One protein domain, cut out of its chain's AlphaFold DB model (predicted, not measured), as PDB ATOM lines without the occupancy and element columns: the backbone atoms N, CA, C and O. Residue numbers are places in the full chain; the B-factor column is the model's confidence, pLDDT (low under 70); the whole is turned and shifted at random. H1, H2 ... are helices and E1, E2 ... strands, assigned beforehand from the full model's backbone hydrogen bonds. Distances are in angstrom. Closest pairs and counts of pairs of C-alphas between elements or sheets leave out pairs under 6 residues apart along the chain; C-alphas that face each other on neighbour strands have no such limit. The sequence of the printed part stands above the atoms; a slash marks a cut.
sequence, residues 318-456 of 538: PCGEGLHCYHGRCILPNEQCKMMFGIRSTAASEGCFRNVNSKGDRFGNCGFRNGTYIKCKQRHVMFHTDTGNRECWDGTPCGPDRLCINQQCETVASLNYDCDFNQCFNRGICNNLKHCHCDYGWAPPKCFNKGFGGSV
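This is residues 318 to 456 of the 538 residues of an uncharacterized protein of Anolis carolinensis (UniProt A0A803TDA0). What is the shape? It has little regular structure: a string of loops, only just elongated, with the meander E2 E3 E4, each strand the antiparallel neighbour of the one before, near its middle. Residues 439 to 456, a loop beyond the hairpin E5 and E6 with H4, make one end, and loops around Gly 371 the other. What is it made of? The 139 printed residues include E1 H1 H2 E2 E3 E4 H3 H4 E5 E6, mixed, and are loose: radius of gyration of the C-alphas 18.9 A, spans 60 by 34 by 19 A.

Where is the sheet? E2 is residues 397 to 399, E3 402 to 405, E4 408 to 411, 9.5 A long; C-alpha 397 is at (106.383, 151.498, 105.629). Where is the rest? H3 is 412 to 415, H4 421 to 424, E5 428 to 430, E6 436 to 438, E1 318 to 320, H2 350 to 357, H1 333 to 341, 12.1 A long; C-alpha 438 is at (87.726, 148.110, 85.603).

Which strands pair? Within hydrogen-bond range are N 398 and O 402, 3.1 A, N 403 and O 410, 2.9 A, and N 429 and O 437, 3.0 A. And the helices? H3 is on the sheet, H1 and H2 not on it; H1 and H2 have every O i to N i+4 pair within range.

How large? The farthest C-alphas, Gly 371 and Lys 450, are 61.5 A apart. Is it whole? The printed part has no cut; 41 residues have pLDDT under 70.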
ATOM      1  N   PRO A 318     100.845 150.845  94.397       90.44
ATOM      2  CA  PRO A 318     101.217 152.159  94.912       90.44
ATOM      3  C   PRO A 318      99.975 152.979  95.297       90.44
ATOM      4  O   PRO A 318      99.040 153.111  94.510       90.44
ATOM      5  N   CYS A 319      99.985 153.579  96.491       87.75
ATOM      6  CA  CYS A 319      98.883 154.410  97.006       87.75
ATOM      7  C   CYS A 319      99.306 155.832  97.414       87.75
ATOM      8  O   CYS A 319      98.481 156.640  97.840       87.75
ATOM      9  N   GLY A 320     100.590 156.152  97.265       83.19
ATOM     10  CA  GLY A 320     101.185 157.456  97.538       83.19
ATOM     11  C   GLY A 320     102.685 157.434  97.245       83.19
ATOM     12  O   GLY A 320     103.218 156.421  96.791       83.19
ATOM     13  N   GLU A 321     103.388 158.534  97.512       78.38
ATOM     14  CA  GLU A 321     104.845 158.586  97.327       78.38
ATOM     15  C   GLU A 321     105.559 157.642  98.308       78.38
ATOM     16  O   GLU A 321     105.596 157.891  99.512       78.38
ATOM     17  N   GLY A 322     106.107 156.537  97.792       75.62
ATOM     18  CA  GLY A 322     106.792 155.515  98.592       75.62
ATOM     19  C   GLY A 322     105.869 154.668  99.480       75.62
ATOM     20  O   GLY A 322     106.360 153.957 100.357       75.62
ATOM     21  N   LEU A 323     104.549 154.737  99.274       83.38
ATOM     22  CA  LEU A 323     103.541 154.010 100.051       83.38
ATOM     23  C   LEU A 323     102.807 152.995  99.180       83.38
ATOM     24  O   LEU A 323     102.508 153.262  98.015       83.38
ATOM     25  N   HIS A 324     102.471 151.857  99.781       88.50
ATOM     26  CA  HIS A 324     101.880 150.725  99.080       88.50
ATOM     27  C   HIS A 324     100.666 150.181  99.836       88.50
ATOM     28  O   HIS A 324     100.629 150.215 101.068       88.50
ATOM     29  N   CYS A 325      99.684 149.691  99.085       88.94
ATOM     30  CA  CYS A 325      98.502 149.027  99.604       88.94
ATOM     31  C   CYS A 325      98.882 147.720 100.297       88.94
ATOM     32  O   CYS A 325      99.685 146.945  99.774       88.94
ATOM     33  N   TYR A 326      98.274 147.475 101.454       87.62
ATOM     34  CA  TYR A 326      98.378 146.203 102.157       87.62
ATOM     35  C   TYR A 326      97.093 145.915 102.934       87.62
ATOM     36  O   TYR A 326      96.649 146.752 103.724       87.62
ATOM     37  N   HIS A 327      96.469 144.768 102.670       81.69
ATOM     38  CA  HIS A 327      95.153 144.371 103.185       81.69
ATOM     39  C   HIS A 327      94.094 145.478 103.055       81.69
ATOM     40  O   HIS A 327      93.393 145.822 104.009       81.69
ATOM     41  N   GLY A 328      94.029 146.090 101.870       77.19
ATOM     42  CA  GLY A 328      93.040 147.113 101.529       77.19
ATOM     43  C   GLY A 328      93.254 148.472 102.190       77.19
ATOM     44  O   GLY A 328      92.372 149.335 102.161       77.19
ATOM     45  N   ARG A 329      94.434 148.698 102.781       76.88
ATOM     46  CA  ARG A 329      94.776 149.936 103.487       76.88
ATOM     47  C   ARG A 329      96.021 150.589 102.915       76.88
ATOM     48  O   ARG A 329      96.960 149.920 102.500       76.88
ATOM     49  N   CYS A 330      96.032 151.914 102.986       77.69
ATOM     50  CA  CYS A 330      97.212 152.744 102.791       77.69
ATOM     51  C   CYS A 330      97.434 153.555 104.068       77.69
ATOM     52  O   CYS A 330      96.595 154.389 104.419       77.69
ATOM     53  N   ILE A 331      98.541 153.329 104.780       71.31
ATOM     54  CA  ILE A 331      98.855 154.099 105.990       71.31
ATOM     55  C   ILE A 331      99.432 155.455 105.576       71.31
ATOM     56  O   ILE A 331     100.641 155.636 105.441       71.31
ATOM     57  N   LEU A 332      98.540 156.417 105.351       70.75
ATOM     58  CA  LEU A 332      98.895 157.801 105.057       70.75
ATOM     59  C   LEU A 332      99.221 158.529 106.376       70.75
ATOM     60  O   LEU A 332      98.342 158.611 107.238       70.75
ATOM     61  N   PRO A 333     100.418 159.127 106.545       68.94
ATOM     62  CA  PRO A 333     100.813 159.775 107.803       68.94
ATOM     63  C   PRO A 333      99.814 160.833 108.299       68.94
ATOM     64  O   PRO A 333      99.528 160.931 109.491       68.94
ATOM     65  N   ASN A 334      99.243 161.613 107.375       64.00
ATOM     66  CA  ASN A 334      98.233 162.621 107.701       64.00
ATOM     67  C   ASN A 334      96.932 161.999 108.214       64.00
ATOM     68  O   ASN A 334      96.358 162.508 109.172       64.00
ATOM     69  N   GLU A 335      96.473 160.911 107.596       62.84
ATOM     70  CA  GLU A 335      95.240 160.242 108.011       62.84
ATOM     71  C   GLU A 335      95.431 159.541 109.358       62.84
ATOM     72  O   GLU A 335      94.562 159.633 110.221       62.84
ATOM     73  N   GLN A 336      96.608 158.961 109.603       62.69
ATOM     74  CA  GLN A 336      96.946 158.385 110.904       62.69
ATOM     75  C   GLN A 336      96.893 159.436 112.027       62.69
ATOM     76  O   GLN A 336      96.323 159.184 113.089       62.69
ATOM     77  N   CYS A 337      97.421 160.643 111.793       55.62
ATOM     78  CA  CYS A 337      97.288 161.742 112.749       55.62
ATOM     79  C   CYS A 337      95.824 162.139 112.961       55.62
ATOM     80  O   CYS A 337      95.406 162.265 114.112       55.62
ATOM     81  N   LYS A 338      95.034 162.276 111.888       54.97
ATOM     82  CA  LYS A 338      93.608 162.634 111.980       54.97
ATOM     83  C   LYS A 338      92.794 161.642 112.794       54.97
ATOM     84  O   LYS A 338      91.906 162.070 113.528       54.97
ATOM     85  N   MET A 339      93.105 160.353 112.691       45.34
ATOM     86  CA  MET A 339      92.456 159.312 113.489       45.34
ATOM     87  C   MET A 339      92.823 159.428 114.975       45.34
ATOM     88  O   MET A 339      91.942 159.375 115.824       45.34
ATOM     89  N   MET A 340      94.098 159.664 115.304       43.88
ATOM     90  CA  MET A 340      94.558 159.719 116.703       43.88
ATOM     91  C   MET A 340      94.248 161.044 117.417       43.88
ATOM     92  O   MET A 340      93.957 161.056 118.610       43.88
ATOM     93  N   PHE A 341      94.337 162.169 116.706       51.06
ATOM     94  CA  PHE A 341      94.277 163.518 117.283       51.06
ATOM     95  C   PHE A 341      93.095 164.352 116.758       51.06
ATOM     96  O   PHE A 341      92.938 165.518 117.124       51.06
ATOM     97  N   GLY A 342      92.251 163.768 115.902       43.72
ATOM     98  CA  GLY A 342      91.072 164.399 115.310       43.72
ATOM     99  C   GLY A 342      91.328 165.044 113.942       43.72
ATOM    100  O   GLY A 342      92.453 165.391 113.584       43.72
ATOM    101  N   ILE A 343      90.249 165.271 113.182       45.09
ATOM    102  CA  ILE A 343      90.243 165.658 111.751       45.09
ATOM    103  C   ILE A 343      91.058 166.911 111.372       45.09
ATOM    104  O   ILE A 343      91.373 167.114 110.201       45.09
ATOM    105  N   ARG A 344      91.394 167.770 112.342       63.31
ATOM    106  CA  ARG A 344      92.201 168.988 112.130       63.31
ATOM    107  C   ARG A 344      93.708 168.767 112.249       63.31
ATOM    108  O   ARG A 344      94.465 169.709 112.037       63.31
ATOM    109  N   SER A 345      94.141 167.573 112.631       59.84
ATOM    110  CA  SER A 345      95.559 167.262 112.779       59.84
ATOM    111  C   SER A 345      96.187 166.846 111.449       59.84
ATOM    112  O   SER A 345      95.518 166.382 110.524       59.84
ATOM    113  N   THR A 346      97.494 167.048 111.347       76.00
ATOM    114  CA  THR A 346      98.315 166.691 110.189       76.00
ATOM    115  C   THR A 346      99.598 166.045 110.678       76.00
ATOM    116  O   THR A 346     100.016 166.278 111.815       76.00
ATOM    117  N   ALA A 347     100.247 165.268 109.815       70.44
ATOM    118  CA  ALA A 347     101.562 164.734 110.114       70.44
ATOM    119  C   ALA A 347     102.554 165.875 110.362       70.44
ATOM    120  O   ALA A 347     102.499 166.934 109.728       70.44
ATOM    121  N   ALA A 348     103.461 165.649 111.307       76.31
ATOM    122  CA  ALA A 348     104.568 166.556 111.545       76.31
ATOM    123  C   ALA A 348     105.550 166.527 110.360       76.31
ATOM    124  O   ALA A 348     105.577 165.584 109.570       76.31
ATOM    125  N   SER A 349     106.380 167.562 110.232       81.50
ATOM    126  CA  SER A 349     107.414 167.587 109.196       81.50
ATOM    127  C   SER A 349     108.454 166.487 109.424       81.50
ATOM    128  O   SER A 349     108.717 166.093 110.562       81.50
ATOM    129  N   GLU A 350     109.128 166.051 108.359       76.19
ATOM    130  CA  GLU A 350     110.242 165.096 108.462       76.19
ATOM    131  C   GLU A 350     111.314 165.571 109.464       76.19
ATOM    132  O   GLU A 350     111.879 164.780 110.218       76.19
ATOM    133  N   GLY A 351     111.543 166.888 109.549       81.00
ATOM    134  CA  GLY A 351     112.452 167.494 110.524       81.00
ATOM    135  C   GLY A 351     112.029 167.283 111.984       81.00
ATOM    136  O   GLY A 351     112.891 167.111 112.845       81.00
ATOM    137  N   CYS A 352     110.724 167.244 112.272       81.50
ATOM    138  CA  CYS A 352     110.217 166.920 113.607       81.50
ATOM    139  C   CYS A 352     110.602 165.491 113.992       81.50
ATOM    140  O   CYS A 352     111.266 165.296 115.012       81.50
ATOM    141  N   PHE A 353     110.285 164.519 113.133       76.75
ATOM    142  CA  PHE A 353     110.674 163.128 113.341       76.75
ATOM    143  C   PHE A 353     112.191 163.013 113.483       76.75
ATOM    144  O   PHE A 353     112.666 162.432 114.456       76.75
ATOM    145  N   ARG A 354     112.963 163.677 112.609       80.19
ATOM    146  CA  ARG A 354     114.432 163.682 112.655       80.19
ATOM    147  C   ARG A 354     114.994 164.107 114.008       80.19
ATOM    148  O   ARG A 354     115.901 163.459 114.530       80.19
ATOM    149  N   ASN A 355     114.445 165.171 114.583       82.06
ATOM    150  CA  ASN A 355     114.929 165.752 115.834       82.06
ATOM    151  C   ASN A 355     114.412 165.032 117.080       82.06
ATOM    152  O   ASN A 355     115.097 165.010 118.100       82.06
ATOM    153  N   VAL A 356     113.198 164.484 117.029       81.31
ATOM    154  CA  VAL A 356     112.557 163.840 118.181       81.31
ATOM    155  C   VAL A 356     112.985 162.376 118.277       81.31
ATOM    156  O   VAL A 356     113.478 161.954 119.318       81.31
ATOM    157  N   ASN A 357     112.927 161.622 117.179       78.75
ATOM    158  CA  ASN A 357     113.211 160.184 117.172       78.75
ATOM    159  C   ASN A 357     114.706 159.838 117.303       78.75
ATOM    160  O   ASN A 357     115.069 158.739 117.730       78.75
ATOM    161  N   SER A 358     115.599 160.780 116.988       84.38
ATOM    162  CA  SER A 358     117.046 160.626 117.207       84.38
ATOM    163  C   SER A 358     117.456 160.722 118.683       84.38
ATOM    164  O   SER A 358     118.560 160.297 119.036       84.38
ATOM    165  N   LYS A 359     116.577 161.228 119.565       83.31
ATOM    166  CA  LYS A 359     116.846 161.320 121.009       83.31
ATOM    167  C   LYS A 359     116.859 159.954 121.684       83.31
ATOM    168  O   LYS A 359     117.696 159.742 122.560       83.31
ATOM    169  N   GLY A 360     116.006 159.026 121.240       77.69
ATOM    170  CA  GLY A 360     115.871 157.697 121.840       77.69
ATOM    171  C   GLY A 360     115.408 157.789 123.286       77.69
ATOM    172  O   GLY A 360     116.086 157.303 124.183       77.69
ATOM    173  N   ASP A 361     114.276 158.450 123.504       70.69
ATOM    174  CA  ASP A 361     113.621 158.605 124.800       70.69
ATOM    175  C   ASP A 361     112.133 158.212 124.708       70.69
ATOM    176  O   ASP A 361     111.655 157.726 123.680       70.69
ATOM    177  N   ARG A 362     111.375 158.409 125.793       61.34
ATOM    178  CA  ARG A 362     109.940 158.076 125.848       61.34
ATOM    179  C   ARG A 362     109.058 158.875 124.877       61.34
ATOM    180  O   ARG A 362     107.894 158.522 124.725       61.34
ATOM    181  N   PHE A 363     109.570 159.951 124.283       61.72
ATOM    182  CA  PHE A 363     108.840 160.831 123.368       61.72
ATOM    183  C   PHE A 363     109.274 160.652 121.907       61.72
ATOM    184  O   PHE A 363     108.490 160.959 121.014       61.72
ATOM    185  N   GLY A 364     110.479 160.130 121.655       65.62
ATOM    186  CA  GLY A 364     110.951 159.777 120.316       65.62
ATOM    187  C   GLY A 364     112.002 158.675 120.334       65.62
ATOM    188  O   GLY A 364     113.091 158.847 120.882       65.62
ATOM    189  N   ASN A 365     111.695 157.536 119.715       74.19
ATOM    190  CA  ASN A 365     112.553 156.349 119.693       74.19
ATOM    191  C   ASN A 365     112.195 155.416 118.525       74.19
ATOM    192  O   ASN A 365     111.133 155.542 117.934       74.19
ATOM    193  N   CYS A 366     113.060 154.447 118.232       68.62
ATOM    194  CA  CYS A 366     112.842 153.379 117.246       68.62
ATOM    195  C   CYS A 366     112.578 152.024 117.921       68.62
ATOM    196  O   CYS A 366     113.007 150.981 117.426       68.62
ATOM    197  N   GLY A 367     111.918 152.046 119.082       61.84
ATOM    198  CA  GLY A 367     111.600 150.866 119.879       61.84
ATOM    199  C   GLY A 367     112.185 150.910 121.290       61.84
ATOM    200  O   GLY A 367     112.953 151.804 121.661       61.84
ATOM    201  N   PHE A 368     111.824 149.904 122.083       56.72
ATOM    202  CA  PHE A 368     112.247 149.747 123.473       56.72
ATOM    203  C   PHE A 368     112.810 148.341 123.686       56.72
ATOM    204  O   PHE A 368     112.132 147.352 123.415       56.72
ATOM    205  N   ARG A 369     114.057 148.235 124.156       57.66
ATOM    206  CA  ARG A 369     114.733 146.945 124.356       57.66
ATOM    207  C   ARG A 369     115.534 146.950 125.649       57.66
ATOM    208  O   ARG A 369     116.266 147.897 125.921       57.66
ATOM    209  N   ASN A 370     115.406 145.879 126.435       66.56
ATOM    210  CA  ASN A 370     116.128 145.679 127.700       66.56
ATOM    211  C   ASN A 370     116.042 146.893 128.650       66.56
ATOM    212  O   ASN A 370     117.040 147.309 129.231       66.56
ATOM    213  N   GLY A 371     114.861 147.508 128.769       54.81
ATOM    214  CA  GLY A 371     114.656 148.661 129.650       54.81
ATOM    215  C   GLY A 371     115.129 150.012 129.092       54.81
ATOM    216  O   GLY A 371     115.050 151.005 129.810       54.81
ATOM    217  N   THR A 372     115.612 150.077 127.845       59.50
ATOM    218  CA  THR A 372     116.180 151.298 127.244       59.50
ATOM    219  C   THR A 372     115.523 151.621 125.899       59.50
ATOM    220  O   THR A 372     115.256 150.733 125.087       59.50
ATOM    221  N   TYR A 373     115.266 152.907 125.654       67.38
ATOM    222  CA  TYR A 373     114.758 153.409 124.376       67.38
ATOM    223  C   TYR A 373     115.871 153.448 123.326       67.38
ATOM    224  O   TYR A 373     116.996 153.872 123.594       67.38
ATOM    225  N   ILE A 374     115.552 152.999 122.117       73.56
ATOM    226  CA  ILE A 374     116.509 152.911 121.018       73.56
ATOM    227  C   ILE A 374     116.470 154.207 120.212       73.56
ATOM    228  O   ILE A 374     115.409 154.650 119.776       73.56
ATOM    229  N   LYS A 375     117.637 154.809 119.979       83.00
ATOM    230  CA  LYS A 375     117.781 155.980 119.103       83.00
ATOM    231  C   LYS A 375     117.583 155.582 117.642       83.00
ATOM    232  O   LYS A 375     118.191 154.615 117.187       83.00
ATOM    233  N   CYS A 376     116.789 156.345 116.897       76.31
ATOM    234  CA  CYS A 376     116.629 156.123 115.462       76.31
ATOM    235  C   CYS A 376     117.856 156.583 114.668       76.31
ATOM    236  O   CYS A 376     118.365 157.689 114.877       76.31
ATOM    237  N   LYS A 377     118.295 155.779 113.691       78.19
ATOM    238  CA  LYS A 377     119.234 156.233 112.653       78.19
ATOM    239  C   LYS A 377     118.535 157.190 111.687       78.19
ATOM    240  O   LYS A 377     117.351 157.031 111.410       78.19
ATOM    241  N   GLN A 378     119.283 158.131 111.099       69.50
ATOM    242  CA  GLN A 378     118.716 159.151 110.201       69.50
ATOM    243  C   GLN A 378     117.899 158.570 109.036       69.50
ATOM    244  O   GLN A 378     116.843 159.099 108.713       69.50
ATOM    245  N   ARG A 379     118.336 157.446 108.455       62.81
ATOM    246  CA  ARG A 379     117.623 156.768 107.356       62.81
ATOM    247  C   ARG A 379     116.301 156.101 107.758       62.81
ATOM    248  O   ARG A 379     115.506 155.782 106.887       62.81
ATOM    249  N   HIS A 380     116.077 155.871 109.049       60.97
ATOM    250  CA  HIS A 380     114.880 155.210 109.584       60.97
ATOM    251  C   HIS A 380     114.096 156.155 110.494       60.97
ATOM    252  O   HIS A 380     113.319 155.724 111.327       60.97
ATOM    253  N   VAL A 381     114.307 157.468 110.387       66.31
ATOM    254  CA  VAL A 381     113.760 158.388 111.385       66.31
ATOM    255  C   VAL A 381     112.249 158.598 111.265       66.31
ATOM    256  O   VAL A 381     111.601 158.951 112.247       66.31
ATOM    257  N   MET A 382     111.700 158.308 110.084       61.72
ATOM    258  CA  MET A 382     110.265 158.276 109.789       61.72
ATOM    259  C   MET A 382     109.622 156.913 110.094       61.72
ATOM    260  O   MET A 382     108.402 156.803 110.088       61.72
ATOM    261  N   PHE A 383     110.428 155.878 110.350       61.12
ATOM    262  CA  PHE A 383     109.981 154.489 110.420       61.12
ATOM    263  C   PHE A 383     110.389 153.884 111.769       61.12
ATOM    264  O   PHE A 383     111.571 153.791 112.083       61.12
ATOM    265  N   HIS A 384     109.429 153.457 112.590       53.06
ATOM    266  CA  HIS A 384     109.665 152.903 113.936       53.06
ATOM    267  C   HIS A 384     110.328 151.501 113.931       53.06
ATOM    268  O   HIS A 384     109.906 150.604 114.652       53.06
ATOM    269  N   THR A 385     111.352 151.258 113.109       51.41
ATOM    270  CA  THR A 385     111.907 149.915 112.885       51.41
ATOM    271  C   THR A 385     113.409 149.956 112.612       51.41
ATOM    272  O   THR A 385     113.859 149.701 111.497       51.41
ATOM    273  N   ASP A 386     114.229 150.262 113.619       45.25
ATOM    274  CA  ASP A 386     115.690 150.109 113.491       45.25
ATOM    275  C   ASP A 386     116.290 149.084 114.455       45.25
ATOM    276  O   ASP A 386     117.445 149.188 114.872       45.25
ATOM    277  N   THR A 387     115.530 148.040 114.781       43.41
ATOM    278  CA  THR A 387     116.114 146.843 115.384       43.41
ATOM    279  C   THR A 387     115.700 145.613 114.606       43.41
ATOM    280  O   THR A 387     114.534 145.443 114.278       43.41
ATOM    281  N   GLY A 388     116.672 144.761 114.283       46.09
ATOM    282  CA  GLY A 388     116.461 143.461 113.646       46.09
ATOM    283  C   GLY A 388     115.722 142.461 114.543       46.09
ATOM    284  O   GLY A 388     116.225 141.368 114.761       46.09
ATOM    285  N   ASN A 389     114.557 142.838 115.078       44.16
ATOM    286  CA  ASN A 389     113.592 141.973 115.743       44.16
ATOM    287  C   ASN A 389     112.159 142.407 115.367       44.16
ATOM    288  O   ASN A 389     111.693 143.454 115.793       44.16
ATOM    289  N   ARG A 390     111.531 141.576 114.526       47.84
ATOM    290  CA  ARG A 390     110.131 141.096 114.419       47.84
ATOM    291  C   ARG A 390     108.928 141.845 115.038       47.84
ATOM    292  O   ARG A 390     107.911 141.200 115.269       47.84
ATOM    293  N   GLU A 391     108.982 143.137 115.328       51.19
ATOM    294  CA  GLU A 391     107.809 143.865 115.836       51.19
ATOM    295  C   GLU A 391     107.620 145.171 115.078       51.19
ATOM    296  O   GLU A 391     107.911 146.261 115.568       51.19
ATOM    297  N   CYS A 392     107.135 145.052 113.847       59.97
ATOM    298  CA  CYS A 392     106.604 146.188 113.123       59.97
ATOM    299  C   CYS A 392     105.177 145.917 112.652       59.97
ATOM    300  O   CYS A 392     104.779 144.766 112.495       59.97
ATOM    301  N   TRP A 393     104.375 146.972 112.537       58.28
ATOM    302  CA  TRP A 393     102.953 146.853 112.232       58.28
ATOM    303  C   TRP A 393     102.759 146.554 110.764       58.28
ATOM    304  O   TRP A 393     103.141 147.367 109.925       58.28
ATOM    305  N   ASP A 394     102.147 145.419 110.472       70.31
ATOM    306  CA  ASP A 394     101.821 145.004 109.117       70.31
ATOM    307  C   ASP A 394     101.153 146.134 108.313       70.31
ATOM    308  O   ASP A 394     100.275 146.841 108.812       70.31
ATOM    309  N   GLY A 395     101.634 146.362 107.091       74.62
ATOM    310  CA  GLY A 395     101.211 147.481 106.244       74.62
ATOM    311  C   GLY A 395     101.905 148.820 106.521       74.62
ATOM    312  O   GLY A 395     101.667 149.792 105.804       74.62
ATOM    313  N   THR A 396     102.783 148.907 107.527       73.81
ATOM    314  CA  THR A 396     103.548 150.133 107.815       73.81
ATOM    315  C   THR A 396     104.810 150.190 106.962       73.81
ATOM    316  O   THR A 396     105.551 149.203 106.909       73.81
ATOM    317  N   PRO A 397     105.110 151.329 106.313       76.31
ATOM    318  CA  PRO A 397     106.383 151.498 105.629       76.31
ATOM    319  C   PRO A 397     107.520 151.438 106.653       76.31
ATOM    320  O   PRO A 397     107.465 152.071 107.706       76.31
ATOM    321  N   CYS A 398     108.549 150.651 106.360       73.25
ATOM    322  CA  CYS A 398     109.680 150.430 107.268       73.25
ATOM    323  C   CYS A 398     111.036 150.794 106.638       73.25
ATOM    324  O   CYS A 398     112.095 150.649 107.251       73.25
ATOM    325  N   GLY A 399     110.999 151.291 105.403       73.25
ATOM    326  CA  GLY A 399     112.132 151.790 104.642       73.25
ATOM    327  C   GLY A 399     111.727 152.077 103.192       73.25
ATOM    328  O   GLY A 399     110.582 151.823 102.818       73.25
ATOM    329  N   PRO A 400     112.655 152.582 102.363       75.69
ATOM    330  CA  PRO A 400     112.424 152.734 100.929       75.69
ATOM    331  C   PRO A 400     112.056 151.384 100.299       75.69
ATOM    332  O   PRO A 400     112.770 150.405 100.522       75.69
ATOM    333  N   ASP A 401     110.934 151.335  99.575       80.00
ATOM    334  CA  ASP A 401     110.363 150.129  98.947       80.00
ATOM    335  C   ASP A 401     110.242 148.923  99.893       80.00
ATOM    336  O   ASP A 401     110.372 147.756  99.500       80.00
ATOM    337  N   ARG A 402     110.006 149.205 101.178       83.31
ATOM    338  CA  ARG A 402     109.916 148.206 102.240       83.31
ATOM    339  C   ARG A 402     108.686 148.416 103.098       83.31
ATOM    340  O   ARG A 402     108.378 149.532 103.522       83.31
ATOM    341  N   LEU A 403     108.034 147.308 103.407       81.06
ATOM    342  CA  LEU A 403     106.807 147.257 104.173       81.06
ATOM    343  C   LEU A 403     106.933 146.217 105.280       81.06
ATOM    344  O   LEU A 403     107.619 145.205 105.143       81.06
ATOM    345  N   CYS A 404     106.252 146.467 106.383       76.94
ATOM    346  CA  CYS A 404     106.041 145.467 107.408       76.94
ATOM    347  C   CYS A 404     105.071 144.398 106.914       76.94
ATOM    348  O   CYS A 404     103.921 144.703 106.608       76.94
ATOM    349  N   ILE A 405     105.557 143.164 106.820       79.56
ATOM    350  CA  ILE A 405     104.822 141.983 106.370       79.56
ATOM    351  C   ILE A 405     105.106 140.885 107.395       79.56
ATOM    352  O   ILE A 405     106.269 140.592 107.678       79.56
ATOM    353  N   ASN A 406     104.069 140.301 107.999       73.75
ATOM    354  CA  ASN A 406     104.211 139.294 109.056       73.75
ATOM    355  C   ASN A 406     105.154 139.739 110.193       73.75
ATOM    356  O   ASN A 406     105.955 138.963 110.726       73.75
ATOM    357  N   GLN A 407     105.056 141.016 110.559       66.81
ATOM    358  CA  GLN A 407     105.836 141.728 111.569       66.81
ATOM    359  C   GLN A 407     107.331 141.847 111.258       66.81
ATOM    360  O   GLN A 407     108.137 142.148 112.142       66.81
ATOM    361  N   GLN A 408     107.726 141.641 110.004       70.62
ATOM    362  CA  GLN A 408     109.094 141.805 109.535       70.62
ATOM    363  C   GLN A 408     109.172 142.892 108.473       70.62
ATOM    364  O   GLN A 408     108.278 143.042 107.650       70.62
ATOM    365  N   CYS A 409     110.261 143.659 108.490       76.62
ATOM    366  CA  CYS A 409     110.500 144.671 107.471       76.62
ATOM    367  C   CYS A 409     111.037 144.016 106.195       76.62
ATOM    368  O   CYS A 409     112.253 143.832 106.031       76.62
ATOM    369  N   GLU A 410     110.116 143.669 105.309       84.31
ATOM    370  CA  GLU A 410     110.364 142.999 104.042       84.31
ATOM    371  C   GLU A 410     110.310 143.982 102.870       84.31
ATOM    372  O   GLU A 410     109.874 145.127 102.988       84.31
ATOM    373  N   THR A 411     110.829 143.561 101.721       88.06
ATOM    374  CA  THR A 411     110.753 144.345 100.485       88.06
ATOM    375  C   THR A 411     109.356 144.237  99.898       88.06
ATOM    376  O   THR A 411     108.847 143.128  99.807       88.06
ATOM    377  N   VAL A 412     108.784 145.332  99.394       88.56
ATOM    378  CA  VAL A 412     107.464 145.327  98.722       88.56
ATOM    379  C   VAL A 412     107.409 144.311  97.572       88.56
ATOM    380  O   VAL A 412     106.366 143.717  97.321       88.56
ATOM    381  N   ALA A 413     108.548 144.029  96.932       89.06
ATOM    382  CA  ALA A 413     108.675 142.983  95.919       89.06
ATOM    383  C   ALA A 413     108.217 141.583  96.390       89.06
ATOM    384  O   ALA A 413     107.803 140.789  95.550       89.06
ATOM    385  N   SER A 414     108.238 141.267  97.697       90.25
ATOM    386  CA  SER A 414     107.761 139.969  98.211       90.25
ATOM    387  C   SER A 414     106.242 139.802  98.117       90.25
ATOM    388  O   SER A 414     105.757 138.672  98.095       90.25
ATOM    389  N   LEU A 415     105.493 140.903  97.974       88.56
ATOM    390  CA  LEU A 415     104.043 140.888  97.758       88.56
ATOM    391  C   LEU A 415     103.661 140.423  96.347       88.56
ATOM    392  O   LEU A 415     102.489 140.157  96.093       88.56
ATOM    393  N   ASN A 416     104.637 140.284  95.437       89.88
ATOM    394  CA  ASN A 416     104.429 139.836  94.058       89.88
ATOM    395  C   ASN A 416     103.312 140.622  93.354       89.88
ATOM    396  O   ASN A 416     102.433 140.036  92.716       89.88
ATOM    397  N   TYR A 417     103.343 141.950  93.501       90.75
ATOM    398  CA  TYR A 417     102.474 142.841  92.747       90.75
ATOM    399  C   TYR A 417     102.808 142.728  91.258       90.75
ATOM    400  O   TYR A 417     103.886 143.127  90.817       90.75
ATOM    401  N   ASP A 418     101.889 142.143  90.499       87.81
ATOM    402  CA  ASP A 418     102.067 141.775  89.094       87.81
ATOM    403  C   ASP A 418     101.038 142.428  88.166       87.81
ATOM    404  O   ASP A 418     100.994 142.104  86.984       87.81
ATOM    405  N   CYS A 419     100.268 143.395  88.672       86.94
ATOM    406  CA  CYS A 419      99.288 144.118  87.875       86.94
ATOM    407  C   CYS A 419      99.968 145.070  86.879       86.94
ATOM    408  O   CYS A 419     100.259 146.233  87.178       86.94
ATOM    409  N   ASP A 420     100.247 144.548  85.689       77.69
ATOM    410  CA  ASP A 420     100.923 145.248  84.605       77.69
ATOM    411  C   ASP A 420      99.942 145.808  83.553       77.69
ATOM    412  O   ASP A 420      98.717 145.646  83.622       77.69
ATOM    413  N   PHE A 421     100.492 146.470  82.526       72.88
ATOM    414  CA  PHE A 421      99.714 146.977  81.392       72.88
ATOM    415  C   PHE A 421      98.878 145.882  80.713       72.88
ATOM    416  O   PHE A 421      97.781 146.156  80.232       72.88
ATOM    417  N   ASN A 422      99.374 144.647  80.649       76.06
ATOM    418  CA  ASN A 422      98.733 143.567  79.903       76.06
ATOM    419  C   ASN A 422      97.565 142.938  80.664       76.06
ATOM    420  O   ASN A 422      96.681 142.339  80.042       76.06
ATOM    421  N   GLN A 423      97.545 143.067  81.991       84.88
ATOM    422  CA  GLN A 423      96.518 142.460  82.825       84.88
ATOM    423  C   GLN A 423      95.190 143.221  82.726       84.88
ATOM    424  O   GLN A 423      94.173 142.613  82.381       84.88
ATOM    425  N   CYS A 424      95.216 144.548  82.923       90.62
ATOM    426  CA  CYS A 424      94.017 145.405  82.922       90.62
ATOM    427  C   CYS A 424      94.037 146.550  81.888       90.62
ATOM    428  O   CYS A 424      93.212 147.463  81.966       90.62
ATOM    429  N   PHE A 425      94.966 146.545  80.918       88.31
ATOM    430  CA  PHE A 425      95.068 147.532  79.822       88.31
ATOM    431  C   PHE A 425      95.123 149.005  80.277       88.31
ATOM    432  O   PHE A 425      94.655 149.888  79.554       88.31
ATOM    433  N   ASN A 426      95.665 149.284  81.473       85.31
ATOM    434  CA  ASN A 426      95.625 150.606  82.127       85.31
ATOM    435  C   ASN A 426      94.213 151.225  82.184       85.31
ATOM    436  O   ASN A 426      94.043 152.439  82.070       85.31
ATOM    437  N   ARG A 427      93.188 150.379  82.299       91.50
ATOM    438  CA  ARG A 427      91.763 150.751  82.354       91.50
ATOM    439  C   ARG A 427      91.082 150.164  83.587       91.50
ATOM    440  O   ARG A 427      89.886 149.872  83.570       91.50
ATOM    441  N   GLY A 428      91.878 149.894  84.609       91.12
ATOM    442  CA  GLY A 428      91.477 149.252  85.843       91.12
ATOM    443  C   GLY A 428      92.688 148.919  86.696       91.12
ATOM    444  O   GLY A 428      93.833 149.125  86.287       91.12
ATOM    445  N   ILE A 429      92.407 148.373  87.870       93.00
ATOM    446  CA  ILE A 429      93.394 147.953  88.862       93.00
ATOM    447  C   ILE A 429      93.105 146.518  89.296       93.00
ATOM    448  O   ILE A 429      91.947 146.101  89.318       93.00
ATOM    449  N   CYS A 430      94.133 145.741  89.619       94.75
ATOM    450  CA  CYS A 430      93.945 144.376  90.090       94.75
ATOM    451  C   CYS A 430      93.504 144.373  91.554       94.75
ATOM    452  O   CYS A 430      94.008 145.150  92.368       94.75
ATOM    453  N   ASN A 431      92.570 143.491  91.888       93.94
ATOM    454  CA  ASN A 431      92.180 143.231  93.265       93.94
ATOM    455  C   ASN A 431      93.066 142.149  93.913       93.94
ATOM    456  O   ASN A 431      93.931 141.553  93.272       93.94
ATOM    457  N   ASN A 432      92.829 141.858  95.189       91.38
ATOM    458  CA  ASN A 432      93.509 140.828  95.974       91.38
ATOM    459  C   ASN A 432      93.337 139.395  95.431       91.38
ATOM    460  O   ASN A 432      94.109 138.512  95.798       91.38
ATOM    461  N   LEU A 433      92.370 139.167  94.535       91.88
ATOM    462  CA  LEU A 433      92.172 137.907  93.804       91.88
ATOM    463  C   LEU A 433      92.885 137.892  92.437       91.88
ATOM    464  O   LEU A 433      92.754 136.928  91.686       91.88
ATOM    465  N   LYS A 434      93.650 138.943  92.111       92.12
ATOM    466  CA  LYS A 434      94.334 139.165  90.823       92.12
ATOM    467  C   LYS A 434      93.400 139.311  89.614       92.12
ATOM    468  O   LYS A 434      93.827 139.160  88.465       92.12
ATOM    469  N   HIS A 435      92.132 139.641  89.850       94.50
ATOM    470  CA  HIS A 435      91.170 140.016  88.816       94.50
ATOM    471  C   HIS A 435      91.141 141.534  88.622       94.50
ATOM    472  O   HIS A 435      91.406 142.295  89.552       94.50
ATOM    473  N   CYS A 436      90.792 141.999  87.420       95.00
ATOM    474  CA  CYS A 436      90.700 143.432  87.153       95.00
ATOM    475  C   CYS A 436      89.388 144.028  87.659       95.00
ATOM    476  O   CYS A 436      88.302 143.625  87.239       95.00
ATOM    477  N   HIS A 437      89.514 145.081  88.455       95.12
ATOM    478  CA  HIS A 437      88.457 146.036  88.728       95.12
ATOM    479  C   HIS A 437      88.562 147.188  87.722       95.12
ATOM    480  O   HIS A 437      89.456 148.031  87.804       95.12
ATOM    481  N   CYS A 438      87.675 147.193  86.733       94.38
ATOM    482  CA  CYS A 438      87.726 148.110  85.603       94.38
ATOM    483  C   CYS A 438      87.149 149.488  85.921       94.38
ATOM    484  O   CYS A 438      86.119 149.618  86.590       94.38
ATOM    485  N   ASP A 439      87.759 150.511  85.331       92.50
ATOM    486  CA  ASP A 439      87.248 151.874  85.350       92.50
ATOM    487  C   ASP A 439      85.907 151.971  84.617       92.50
ATOM    488  O   ASP A 439      85.609 151.223  83.675       92.50
ATOM    489  N   TYR A 440      85.101 152.959  85.010       91.19
ATOM    490  CA  TYR A 440      83.829 153.217  84.347       91.19
ATOM    491  C   TYR A 440      84.031 153.452  82.842       91.19
ATOM    492  O   TYR A 440      84.792 154.325  82.422       91.19
ATOM    493  N   GLY A 441      83.302 152.697  82.020       90.88
ATOM    494  CA  GLY A 441      83.462 152.683  80.565       90.88
ATOM    495  C   GLY A 441      84.082 151.394  80.025       90.88
ATOM    496  O   GLY A 441      83.964 151.147  78.822       90.88
ATOM    497  N   TRP A 442      84.648 150.542  80.885       94.38
ATOM    498  CA  TRP A 442      85.281 149.272  80.521       94.38
ATOM    499  C   TRP A 442      84.655 148.092  81.269       94.38
ATOM    500  O   TRP A 442      84.143 148.245  82.368       94.38
ATOM    501  N   ALA A 443      84.623 146.912  80.655       93.50
ATOM    502  CA  ALA A 443      84.039 145.708  81.236       93.50
ATOM    503  C   ALA A 443      85.136 144.750  81.734       93.50
ATOM    504  O   ALA A 443      86.108 144.518  80.999       93.50
ATOM    505  N   PRO A 444      84.965 144.126  82.914       94.19
ATOM    506  CA  PRO A 444      85.774 142.975  83.307       94.19
ATOM    507  C   PRO A 444      85.576 141.805  82.313       94.19
ATOM    508  O   PRO A 444      84.599 141.801  81.555       94.19
ATOM    509  N   PRO A 445      86.497 140.820  82.241       93.50
ATOM    510  CA  PRO A 445      87.574 140.531  83.199       93.50
ATOM    511  C   PRO A 445      88.916 141.231  82.938       93.50
ATOM    512  O   PRO A 445      89.747 141.251  83.833       93.50
ATOM    513  N   LYS A 446      89.151 141.787  81.740       91.81
ATOM    514  CA  LYS A 446      90.439 142.419  81.369       91.81
ATOM    515  C   LYS A 446      90.353 143.917  81.057       91.81
ATOM    516  O   LYS A 446      91.336 144.506  80.639       91.81
ATOM    517  N   CYS A 447      89.185 144.546  81.155       93.50
ATOM    518  CA  CYS A 447      88.995 145.964  80.800       93.50
ATOM    519  C   CYS A 447      89.265 146.302  79.314       93.50
ATOM    520  O   CYS A 447      89.524 147.449  78.943       93.50
ATOM    521  N   PHE A 448      89.161 145.304  78.427       92.25
ATOM    522  CA  PHE A 448      89.322 145.485  76.980       92.25
ATOM    523  C   PHE A 448      88.045 146.016  76.311       92.25
ATOM    524  O   PHE A 448      88.090 146.948  75.506       92.25
ATOM    525  N   ASN A 449      86.898 145.427  76.658       93.50
ATOM    526  CA  ASN A 449      85.597 145.749  76.072       93.50
ATOM    527  C   ASN A 449      84.941 146.929  76.787       93.50
ATOM    528  O   ASN A 449      85.192 147.156  77.967       93.50
ATOM    529  N   LYS A 450      84.054 147.658  76.101       93.19
ATOM    530  CA  LYS A 450      83.259 148.716  76.741       93.19
ATOM    531  C   LYS A 450      82.269 148.122  77.744       93.19
ATOM    532  O   LYS A 450      81.626 147.117  77.453       93.19
ATOM    533  N   GLY A 451      82.110 148.780  78.885       92.31
ATOM    534  CA  GLY A 451      81.245 148.327  79.973       92.31
ATOM    535  C   GLY A 451      80.937 149.419  80.984       92.31
ATOM    536  O   GLY A 451      81.219 150.593  80.749       92.31
ATOM    537  N   PHE A 452      80.340 149.029  82.108       90.94
ATOM    538  CA  PHE A 452      80.044 149.957  83.198       90.94
ATOM    539  C   PHE A 452      81.191 150.080  84.208       90.94
ATOM    540  O   PHE A 452      81.195 151.048  84.947       90.94
ATOM    541  N   GLY A 453      82.197 149.206  84.191       93.06
ATOM    542  CA  GLY A 453      83.278 149.142  85.183       93.06
ATOM    543  C   GLY A 453      83.126 147.936  86.111       93.06
ATOM    544  O   GLY A 453      82.340 147.026  85.824       93.06
ATOM    545  N   GLY A 454      83.833 147.968  87.238       92.38
ATOM    546  CA  GLY A 454      83.751 146.961  88.298       92.38
ATOM    547  C   GLY A 454      84.581 145.710  88.014       92.38
ATOM    548  O   GLY A 454      85.350 145.669  87.053       92.38
ATOM    549  N   SER A 455      84.429 144.685  88.852       94.62
ATOM    550  CA  SER A 455      85.108 143.391  88.698       94.62
ATOM    551  C   SER A 455      84.110 142.269  88.388       94.62
ATOM    552  O   SER A 455      82.900 142.419  88.572       94.62
ATOM    553  N   VAL A 456      84.623 141.117  87.948       93.88
ATOM    554  CA  VAL A 456      83.867 139.855  87.976       93.88
ATOM    555  C   VAL A 456      83.461 139.462  89.403       93.88
ATOM    556  O   VAL A 456      82.457 138.777  89.562       93.88
TER     557      VAL A 456